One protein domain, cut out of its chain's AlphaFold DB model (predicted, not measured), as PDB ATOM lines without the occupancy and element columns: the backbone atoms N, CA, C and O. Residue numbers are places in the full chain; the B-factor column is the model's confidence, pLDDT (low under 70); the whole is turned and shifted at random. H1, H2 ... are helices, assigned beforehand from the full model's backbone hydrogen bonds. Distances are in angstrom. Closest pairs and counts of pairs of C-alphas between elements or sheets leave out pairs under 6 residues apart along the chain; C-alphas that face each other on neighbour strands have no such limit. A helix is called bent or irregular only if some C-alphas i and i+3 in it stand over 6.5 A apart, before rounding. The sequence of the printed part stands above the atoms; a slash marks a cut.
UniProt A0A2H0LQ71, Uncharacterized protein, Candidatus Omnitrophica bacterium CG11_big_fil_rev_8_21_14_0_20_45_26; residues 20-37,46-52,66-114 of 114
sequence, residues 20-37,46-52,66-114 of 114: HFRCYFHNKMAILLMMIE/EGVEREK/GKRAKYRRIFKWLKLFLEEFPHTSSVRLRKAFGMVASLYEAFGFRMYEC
ATOM      1  N   HIS A  20       4.291  27.204 -29.009       87.19
ATOM      2  CA  HIS A  20       2.892  27.177 -28.574       87.19
ATOM      3  C   HIS A  20       2.757  27.553 -27.095       87.19
ATOM      4  O   HIS A  20       1.900  28.365 -26.746       87.19
ATOM      5  N   PHE A  21       3.634  27.028 -26.234       89.81
ATOM      6  CA  PHE A  21       3.698  27.413 -24.827       89.81
ATOM      7  C   PHE A  21       4.069  28.890 -24.653       89.81
ATOM      8  O   PHE A  21       3.444  29.575 -23.847       89.81
ATOM      9  N   ARG A  22       5.029  29.407 -25.430       90.94
ATOM     10  CA  ARG A  22       5.423  30.822 -25.411       90.94
ATOM     11  C   ARG A  22       4.242  31.721 -25.784       90.94
ATOM     12  O   ARG A  22       3.898  32.606 -25.009       90.94
ATOM     13  N   CYS A  23       3.552  31.444 -26.893       91.44
ATOM     14  CA  CYS A  23       2.350  32.183 -27.292       91.44
ATOM     15  C   CYS A  23       1.234  32.092 -26.237       91.44
ATOM     16  O   CYS A  23       0.648  33.110 -25.876       91.44
ATOM     17  N   TYR A  24       0.970  30.900 -25.687       93.44
ATOM     18  CA  TYR A  24       0.014  30.719 -24.588       93.44
ATOM     19  C   TYR A  24       0.387  31.573 -23.365       93.44
ATOM     20  O   TYR A  24      -0.454  32.310 -22.853       93.44
ATOM     21  N   PHE A  25       1.647  31.521 -22.927       95.00
ATOM     22  CA  PHE A  25       2.138  32.274 -21.778       95.00
ATOM     23  C   PHE A  25       2.012  33.786 -21.999       95.00
ATOM     24  O   PHE A  25       1.433  34.466 -21.154       95.00
ATOM     25  N   HIS A  26       2.488  34.305 -23.136       94.44
ATOM     26  CA  HIS A  26       2.388  35.729 -23.462       94.44
ATOM     27  C   HIS A  26       0.921  36.185 -23.516       94.44
ATOM     28  O   HIS A  26       0.592  37.208 -22.923       94.44
ATOM     29  N   ASN A  27       0.018  35.394 -24.109       95.06
ATOM     30  CA  ASN A  27      -1.416  35.700 -24.127       95.06
ATOM     31  C   ASN A  27      -2.017  35.763 -22.711       95.06
ATOM     32  O   ASN A  27      -2.780  36.679 -22.408       95.06
ATOM     33  N   LYS A  28      -1.660  34.827 -21.821       96.00
ATOM     34  CA  LYS A  28      -2.132  34.829 -20.426       96.00
ATOM     35  C   LYS A  28      -1.571  35.994 -19.614       96.00
ATOM     36  O   LYS A  28      -2.313  36.651 -18.887       96.00
ATOM     37  N   MET A  29      -0.291  36.318 -19.779       96.25
ATOM     38  CA  MET A  29       0.286  37.492 -19.123       96.25
ATOM     39  C   MET A  29      -0.326  38.795 -19.656       96.25
ATOM     40  O   MET A  29      -0.632  39.676 -18.860       96.25
ATOM     41  N   ALA A  30      -0.591  38.903 -20.962       94.38
ATOM     42  CA  ALA A  30      -1.261  40.059 -21.554       94.38
ATOM     43  C   ALA A  30      -2.685  40.258 -21.005       94.38
ATOM     44  O   ALA A  30      -3.058  41.385 -20.683       94.38
ATOM     45  N   ILE A  31      -3.466  39.184 -20.821       93.44
ATOM     46  CA  ILE A  31      -4.796  39.266 -20.192       93.44
ATOM     47  C   ILE A  31      -4.687  39.772 -18.749       93.44
ATOM     48  O   ILE A  31      -5.398  40.709 -18.381       93.44
ATOM     49  N   LEU A  32      -3.759  39.232 -17.951       94.19
ATOM     50  CA  LEU A  32      -3.509  39.719 -16.590       94.19
ATOM     51  C   LEU A  32      -3.087  41.197 -16.565       94.19
ATOM     52  O   LEU A  32      -3.550  41.942 -15.705       94.19
ATOM     53  N   LEU A  33      -2.256  41.650 -17.507       94.31
ATOM     54  CA  LEU A  33      -1.856  43.057 -17.615       94.31
ATOM     55  C   LEU A  33      -3.039  43.959 -17.984       94.31
ATOM     56  O   LEU A  33      -3.242  44.972 -17.321       94.31
ATOM     57  N   MET A  34      -3.885  43.561 -18.940       92.00
ATOM     58  CA  MET A  34      -5.115  44.296 -19.270       92.00
ATOM     59  C   MET A  34      -6.063  44.402 -18.066       92.00
ATOM     60  O   MET A  34      -6.612  45.473 -17.813       92.00
ATOM     61  N   MET A  35      -6.204  43.333 -17.270       91.75
ATOM     62  CA  MET A  35      -6.951  43.371 -16.003       91.75
ATOM     63  C   MET A  35      -6.342  44.372 -15.006       91.75
ATOM     64  O   MET A  35      -7.075  45.092 -14.335       91.75
ATOM     65  N   ILE A  36      -5.012  44.444 -14.913       92.44
ATOM     66  CA  ILE A  36      -4.301  45.352 -13.998       92.44
ATOM     67  C   ILE A  36      -4.392  46.824 -14.451       92.44
ATOM     68  O   ILE A  36      -4.510  47.715 -13.610       92.44
ATOM     69  N   GLU A  37      -4.346  47.101 -15.755       91.62
ATOM     70  CA  GLU A  37      -4.373  48.466 -16.312       91.62
ATOM     71  C   GLU A  37      -5.785  49.055 -16.467       91.62
ATOM     72  O   GLU A  37      -5.957  50.281 -16.450       91.62
ATOM     73  N   GLU A  46     -16.186  34.980 -14.631       86.81
ATOM     74  CA  GLU A  46     -15.685  33.871 -15.445       86.81
ATOM     75  C   GLU A  46     -14.283  34.159 -16.010       86.81
ATOM     76  O   GLU A  46     -13.429  33.275 -16.048       86.81
ATOM     77  N   GLY A  47     -14.011  35.409 -16.404       88.44
ATOM     78  CA  GLY A  47     -12.681  35.829 -16.854       88.44
ATOM     79  C   GLY A  47     -11.644  35.711 -15.736       88.44
ATOM     80  O   GLY A  47     -10.555  35.187 -15.956       88.44
ATOM     81  N   VAL A  48     -12.019  36.119 -14.520       92.06
ATOM     82  CA  VAL A  48     -11.181  36.011 -13.317       92.06
ATOM     83  C   VAL A  48     -10.841  34.549 -13.005       92.06
ATOM     84  O   VAL A  48      -9.671  34.221 -12.805       92.06
ATOM     85  N   GLU A  49     -11.827  33.647 -13.017       93.69
ATOM     86  CA  GLU A  49     -11.592  32.222 -12.741       93.69
ATOM     87  C   GLU A  49     -10.766  31.529 -13.837       93.69
ATOM     88  O   GLU A  49      -9.890  30.721 -13.520       93.69
ATOM     89  N   ARG A  50     -10.949  31.890 -15.117       93.75
ATOM     90  CA  ARG A  50     -10.100  31.398 -16.222       93.75
ATOM     91  C   ARG A  50      -8.626  31.783 -16.040       93.75
ATOM     92  O   ARG A  50      -7.749  30.975 -16.347       93.75
ATOM     93  N   GLU A  51      -8.334  32.975 -15.522       95.25
ATOM     94  CA  GLU A  51      -6.955  33.401 -15.247       95.25
ATOM     95  C   GLU A  51      -6.392  32.806 -13.944       95.25
ATOM     96  O   GLU A  51      -5.217  32.438 -13.895       95.25
ATOM     97  N   LYS A  52      -7.223  32.579 -12.915       96.06
ATOM     98  CA  LYS A  52      -6.833  31.777 -11.736       96.06
ATOM     99  C   LYS A  52      -6.474  30.337 -12.125       96.06
ATOM    100  O   LYS A  52      -5.491  29.801 -11.608       96.06
ATOM    101  N   GLY A  66      12.968  22.968  -9.974       85.69
ATOM    102  CA  GLY A  66      13.939  23.777  -9.221       85.69
ATOM    103  C   GLY A  66      13.566  25.260  -9.049       85.69
ATOM    104  O   GLY A  66      14.088  25.922  -8.157       85.69
ATOM    105  N   LYS A  67      12.632  25.791  -9.849       86.94
ATOM    106  CA  LYS A  67      12.109  27.160  -9.711       86.94
ATOM    107  C   LYS A  67      10.882  27.236  -8.785       86.94
ATOM    108  O   LYS A  67      10.620  28.305  -8.231       86.94
ATOM    109  N   ARG A  68      10.154  26.135  -8.545       88.06
ATOM    110  CA  ARG A  68       8.868  26.138  -7.805       88.06
ATOM    111  C   ARG A  68       8.957  26.809  -6.435       88.06
ATOM    112  O   ARG A  68       8.152  27.689  -6.144       88.06
ATOM    113  N   ALA A  69       9.960  26.474  -5.625       88.38
ATOM    114  CA  ALA A  69      10.124  27.059  -4.290       88.38
ATOM    115  C   ALA A  69      10.316  28.593  -4.311       88.38
ATOM    116  O   ALA A  69       9.738  29.282  -3.470       88.38
ATOM    117  N   LYS A  70      11.063  29.131  -5.293       91.31
ATOM    118  CA  LYS A  70      11.290  30.580  -5.458       91.31
ATOM    119  C   LYS A  70       9.997  31.307  -5.849       91.31
ATOM    120  O   LYS A  70       9.642  32.296  -5.212       91.31
ATOM    121  N   TYR A  71       9.275  30.812  -6.860       94.62
ATOM    122  CA  TYR A  71       8.152  31.552  -7.459       94.62
ATOM    123  C   TYR A  71       6.757  31.198  -6.908       94.62
ATOM    124  O   TYR A  71       5.823  31.962  -7.134       94.62
ATOM    125  N   ARG A  72       6.581  30.133  -6.108       93.88
ATOM    126  CA  ARG A  72       5.285  29.751  -5.490       93.88
ATOM    127  C   ARG A  72       4.564  30.907  -4.779       93.88
ATOM    128  O   ARG A  72       3.339  31.012  -4.815       93.88
ATOM    129  N   ARG A  73       5.316  31.808  -4.136       95.38
ATOM    130  CA  ARG A  73       4.750  32.991  -3.461       95.38
ATOM    131  C   ARG A  73       4.103  33.980  -4.440       95.38
ATOM    132  O   ARG A  73       3.118  34.606  -4.066       95.38
ATOM    133  N   ILE A  74       4.614  34.084  -5.668       96.69
ATOM    134  CA  ILE A  74       4.092  34.961  -6.728       96.69
ATOM    135  C   ILE A  74       2.761  34.413  -7.253       96.69
ATOM    136  O   ILE A  74       1.770  35.136  -7.246       96.69
ATOM    137  N   PHE A  75       2.694  33.116  -7.579       97.06
ATOM    138  CA  PHE A  75       1.444  32.455  -7.984       97.06
ATOM    139  C   PHE A  75       0.360  32.540  -6.907       97.06
ATOM    140  O   PHE A  75      -0.775  32.911  -7.204       97.06
ATOM    141  N   LYS A  76       0.702  32.260  -5.638       96.44
ATOM    142  CA  LYS A  76      -0.241  32.433  -4.521       96.44
ATOM    143  C   LYS A  76      -0.720  33.884  -4.408       96.44
ATOM    144  O   LYS A  76      -1.911  34.104  -4.216       96.44
ATOM    145  N   TRP A  77       0.179  34.864  -4.521       97.62
ATOM    146  CA  TRP A  77      -0.189  36.274  -4.394       97.62
ATOM    147  C   TRP A  77      -1.085  36.749  -5.547       97.62
ATOM    148  O   TRP A  77      -2.070  37.430  -5.290       97.62
ATOM    149  N   LEU A  78      -0.799  36.352  -6.793       97.38
ATOM    150  CA  LEU A  78      -1.625  36.706  -7.954       97.38
ATOM    151  C   LEU A  78      -3.026  36.083  -7.888       97.38
ATOM    152  O   LEU A  78      -4.000  36.765  -8.190       97.38
ATOM    153  N   LYS A  79      -3.162  34.836  -7.416       96.19
ATOM    154  CA  LYS A  79      -4.481  34.212  -7.210       96.19
ATOM    155  C   LYS A  79      -5.314  34.943  -6.146       96.19
ATOM    156  O   LYS A  79      -6.468  35.254  -6.408       96.19
ATOM    157  N   LEU A  80      -4.706  35.322  -5.017       95.56
ATOM    158  CA  LEU A  80      -5.350  36.162  -3.988       95.56
ATOM    159  C   LEU A  80      -5.661  37.588  -4.486       95.56
ATOM    160  O   LEU A  80      -6.610  38.221  -4.035       95.56
ATOM    161  N   PHE A  81      -4.865  38.128  -5.412       95.25
ATOM    162  CA  PHE A  81      -5.173  39.399  -6.071       95.25
ATOM    163  C   PHE A  81      -6.417  39.293  -6.962       95.25
ATOM    164  O   PHE A  81      -7.239  40.206  -6.939       95.25
ATOM    165  N   LEU A  82      -6.569  38.184  -7.691       94.25
ATOM    166  CA  LEU A  82      -7.732  37.916  -8.536       94.25
ATOM    167  C   LEU A  82      -9.014  37.668  -7.723       94.25
ATOM    168  O   LEU A  82     -10.081  38.079  -8.158       94.25
ATOM    169  N   GLU A  83      -8.929  37.080  -6.527       92.12
ATOM    170  CA  GLU A  83     -10.085  36.906  -5.624       92.12
ATOM    171  C   GLU A  83     -10.704  38.232  -5.141       92.12
ATOM    172  O   GLU A  83     -11.897  38.282  -4.857       92.12
ATOM    173  N   GLU A  84      -9.924  39.316  -5.083       90.06
ATOM    174  CA  GLU A  84     -10.398  40.664  -4.722       90.06
ATOM    175  C   GLU A  84     -10.699  41.548  -5.951       90.06
ATOM    176  O   GLU A  84     -10.980  42.742  -5.823       90.06
ATOM    177  N   PHE A  85     -10.610  41.004  -7.166       87.88
ATOM    178  CA  PHE A  85     -10.777  41.760  -8.405       87.88
ATOM    179  C   PHE A  85     -12.267  41.993  -8.740       87.88
ATOM    180  O   PHE A  85     -13.068  41.075  -8.573       87.88
ATOM    181  N   PRO A  86     -12.679  43.181  -9.236       87.19
ATOM    182  CA  PRO A  86     -11.872  44.359  -9.584       87.19
ATOM    183  C   PRO A  86     -11.656  45.361  -8.431       87.19
ATOM    184  O   PRO A  86     -11.076  46.426  -8.641       87.19
ATOM    185  N   HIS A  87     -12.105  45.056  -7.210       87.38
ATOM    186  CA  HIS A  87     -12.097  45.956  -6.048       87.38
ATOM    187  C   HIS A  87     -10.718  46.062  -5.365       87.38
ATOM    188  O   HIS A  87     -10.557  45.818  -4.172       87.38
ATOM    189  N   THR A  88      -9.703  46.457  -6.133       86.00
ATOM    190  CA  THR A  88      -8.292  46.425  -5.731       86.00
ATOM    191  C   THR A  88      -7.648  47.817  -5.754       86.00
ATOM    192  O   THR A  88      -7.996  48.676  -6.563       86.00
ATOM    193  N   SER A  89      -6.705  48.082  -4.844       90.06
ATOM    194  CA  SER A  89      -6.074  49.405  -4.720       90.06
ATOM    195  C   SER A  89      -4.948  49.623  -5.736       90.06
ATOM    196  O   SER A  89      -4.279  48.679  -6.157       90.06
ATOM    197  N   SER A  90      -4.636  50.881  -6.063       88.56
ATOM    198  CA  SER A  90      -3.523  51.234  -6.968       88.56
ATOM    199  C   SER A  90      -2.157  50.691  -6.511       88.56
ATOM    200  O   SER A  90      -1.291  50.386  -7.332       88.56
ATOM    201  N   VAL A  91      -1.966  50.501  -5.201       93.56
ATOM    202  CA  VAL A  91      -0.787  49.830  -4.628       93.56
ATOM    203  C   VAL A  91      -0.771  48.339  -4.981       93.56
ATOM    204  O   VAL A  91       0.277  47.820  -5.368       93.56
ATOM    205  N   ARG A  92      -1.919  47.651  -4.895       94.06
ATOM    206  CA  ARG A  92      -2.049  46.245  -5.307       94.06
ATOM    207  C   ARG A  92      -1.898  46.084  -6.819       94.06
ATOM    208  O   ARG A  92      -1.190  45.170  -7.219       94.06
ATOM    209  N   LEU A  93      -2.443  46.988  -7.636       93.38
ATOM    210  CA  LEU A  93      -2.246  46.994  -9.096       93.38
ATOM    211  C   LEU A  93      -0.757  47.074  -9.474       93.38
ATOM    212  O   LEU A  93      -0.246  46.200 -10.170       93.38
ATOM    213  N   ARG A  94      -0.015  48.052  -8.928       94.25
ATOM    214  CA  ARG A  94       1.442  48.164  -9.158       94.25
ATOM    215  C   ARG A  94       2.211  46.923  -8.697       94.25
ATOM    216  O   ARG A  94       3.146  46.491  -9.367       94.25
ATOM    217  N   LYS A  95       1.812  46.322  -7.571       96.38
ATOM    218  CA  LYS A  95       2.409  45.069  -7.094       96.38
ATOM    219  C   LYS A  95       2.093  43.895  -8.025       96.38
ATOM    220  O   LYS A  95       2.989  43.101  -8.290       96.38
ATOM    221  N   ALA A  96       0.874  43.803  -8.553       95.88
ATOM    222  CA  ALA A  96       0.478  42.778  -9.514       95.88
ATOM    223  C   ALA A  96       1.291  42.867 -10.813       95.88
ATOM    224  O   ALA A  96       1.780  41.843 -11.281       95.88
ATOM    225  N   PHE A  97       1.548  44.076 -11.322       95.56
ATOM    226  CA  PHE A  97       2.429  44.284 -12.477       95.56
ATOM    227  C   PHE A  97       3.843  43.721 -12.231       95.56
ATOM    228  O   PHE A  97       4.351  42.929 -13.023       95.56
ATOM    229  N   GLY A  98       4.458  44.040 -11.083       95.69
ATOM    230  CA  GLY A  98       5.769  43.488 -10.706       95.69
ATOM    231  C   GLY A  98       5.768  41.963 -10.508       95.69
ATOM    232  O   GLY A  98       6.758  41.290 -10.801       95.69
ATOM    233  N   MET A  99       4.647  41.395 -10.057       96.94
ATOM    234  CA  MET A  99       4.457  39.944  -9.945       96.94
ATOM    235  C   MET A  99       4.363  39.277 -11.327       96.94
ATOM    236  O   MET A  99       4.987  38.237 -11.520       96.94
ATOM    237  N   VAL A 100       3.676  39.889 -12.300       96.38
ATOM    238  CA  VAL A 100       3.655  39.426 -13.703       96.38
ATOM    239  C   VAL A 100       5.055  39.495 -14.322       96.38
ATOM    240  O   VAL A 100       5.517  38.501 -14.878       96.38
ATOM    241  N   ALA A 101       5.791  40.596 -14.144       95.00
ATOM    242  CA  ALA A 101       7.190  40.694 -14.583       95.00
ATOM    243  C   ALA A 101       8.079  39.586 -13.970       95.00
ATOM    244  O   ALA A 101       8.937  39.015 -14.645       95.00
ATOM    245  N   SER A 102       7.822  39.208 -12.714       95.00
ATOM    246  CA  SER A 102       8.518  38.098 -12.046       95.00
ATOM    247  C   SER A 102       8.143  36.716 -12.612       95.00
ATOM    248  O   SER A 102       8.926  35.775 -12.491       95.00
ATOM    249  N   LEU A 103       6.970  36.562 -13.245       95.44
ATOM    250  CA  LEU A 103       6.619  35.347 -13.991       95.44
ATOM    251  C   LEU A 103       7.387  35.254 -15.316       95.44
ATOM    252  O   LEU A 103       7.857  34.168 -15.649       95.44
ATOM    253  N   TYR A 104       7.600  36.365 -16.030       94.94
ATOM    254  CA  TYR A 104       8.482  36.386 -17.207       94.94
ATOM    255  C   TYR A 104       9.900  35.883 -16.849       94.94
ATOM    256  O   TYR A 104      10.406  34.964 -17.495       94.94
ATOM    257  N   GLU A 105      10.487  36.355 -15.738       92.94
ATOM    258  CA  GLU A 105      11.761  35.835 -15.193       92.94
ATOM    259  C   GLU A 105      11.686  34.330 -14.832       92.94
ATOM    260  O   GLU A 105      12.613  33.548 -15.089       92.94
ATOM    261  N   ALA A 106      10.564  33.889 -14.251       92.50
ATOM    262  CA  ALA A 106      10.346  32.490 -13.886       92.50
ATOM    263  C   ALA A 106      10.412  31.553 -15.102       92.50
ATOM    264  O   ALA A 106      11.028  30.488 -15.012       92.50
ATOM    265  N   PHE A 107       9.856  31.960 -16.242       91.88
ATOM    266  CA  PHE A 107       9.867  31.169 -17.476       91.88
ATOM    267  C   PHE A 107      11.043  31.478 -18.416       91.88
ATOM    268  O   PHE A 107      11.321  30.679 -19.302       91.88
ATOM    269  N   GLY A 108      11.816  32.538 -18.155       91.56
ATOM    270  CA  GLY A 108      12.989  32.905 -18.958       91.56
ATOM    271  C   GLY A 108      12.652  33.712 -20.215       91.56
ATOM    272  O   GLY A 108      13.437  33.720 -21.158       91.56
ATOM    273  N   PHE A 109      11.499  34.380 -20.228       91.69
ATOM    274  CA  PHE A 109      11.045  35.239 -21.321       91.69
ATOM    275  C   PHE A 109      11.264  36.717 -20.975       91.69
ATOM    276  O   PHE A 109      11.315  37.080 -19.797       91.69
ATOM    277  N   ARG A 110      11.351  37.598 -21.979       87.50
ATOM    278  CA  ARG A 110      11.360  39.053 -21.758       87.50
ATOM    279  C   ARG A 110       9.953  39.621 -21.926       87.50
ATOM    280  O   ARG A 110       9.253  39.310 -22.880       87.50
ATOM    281  N   MET A 111       9.567  40.507 -21.009       78.81
ATOM    282  CA  MET A 111       8.244  41.151 -20.988       78.81
ATOM    283  C   MET A 111       7.988  42.083 -22.188       78.81
ATOM    284  O   MET A 111       6.839  42.388 -22.482       78.81
ATOM    285  N   TYR A 112       9.050  42.505 -22.881       68.88
ATOM    286  CA  TYR A 112       9.008  43.406 -24.041       68.88
ATOM    287  C   TYR A 112       9.443  42.730 -25.355       68.88
ATOM    288  O   TYR A 112       9.747  43.420 -26.321       68.88
ATOM    289  N   GLU A 113       9.508  41.394 -25.397       51.88
ATOM    290  CA  GLU A 113       9.611  40.649 -26.659       51.88
ATOM    291  C   GLU A 113       8.201  40.308 -27.158       51.88
ATOM    292  O   GLU A 113       7.614  39.304 -26.748       51.88
ATOM    293  N   CYS A 114       7.686  41.172 -28.034       41.56
ATOM    294  CA  CYS A 114       6.546  40.928 -28.916       41.56
ATOM    295  C   CYS A 114       7.028  41.053 -30.365       41.56
ATOM    296  O   CYS A 114       7.742  42.044 -30.637       41.56
TER     297      CYS A 114
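AT A GLANCE: This is residues 20 to 37, 46 to 52 and 66 to 114 of the 114 residues of an uncharacterized protein of Candidatus Omnitrophica bacterium CG11_big_fil_rev_8_21_14_0_20_45_26 (UniProt A0A2H0LQ71). Three long helices make a small bundle: H4 packs on H1 and on H3, running opposite ways to both, and short H2 bridges H1 and H3 away from H4. The all-helix printed part has 74 residues with H1 to H4 in chain order and no named strand; it is compact, with radius of gyration of the C-alphas 12.1 A and spans 31 by 26 by 21 A.

IN THESE COORDINATES: H1, residues 20 to 37, begins at C-alpha (2.892, 27.177, -28.574) and is 25.6 A long. H2 is residues 46 to 52, 9.8 A. H3, residues 66 to 83, 27.6 A, is irregular, with C-alphas 70 and 73 7.3 A apart and a kink of 40 degrees near residue 73. H4, residues 90 to 107, 26.3 A, ends at (9.867, 31.169, -17.476).

HOW THE PARTS SIT: H1, with residues 29 to 37 alone, touches H4 at a shallow tilt of 10 degrees; closest C-alphas Ile 36 and Leu 93, 5.6 A. H1 and H2 only just touch, with 3 pairs of C-alphas within 8 A; closest Lys 28 and Glu 51, 7.2 A. H2 touches H3; closest C-alphas Lys 52 and Lys 79, 5.7 A. H3 and H4 form a helical hairpin at 31 degrees; closest C-alphas Ile 74 and Met 99, 5.9 A. H2 and H4 are apart. O i to N i+4 pairs are all within hydrogen-bond range in H1, H2 and H4, and 11 of 14 in H3.

THE WHOLE: C-alphas Gly 66 and His 87 are farthest apart, 34.3 A. The printed part has two cuts: across the first, where 8 residues are not printed, C-alphas 37 and 46 are 18.5 A apart, and across the second, where 13 residues are not printed, C-alphas 52 and 66 are 22.4 A apart. H3 to H4 is a short link. Residues 112 to 114 have pLDDT under 70.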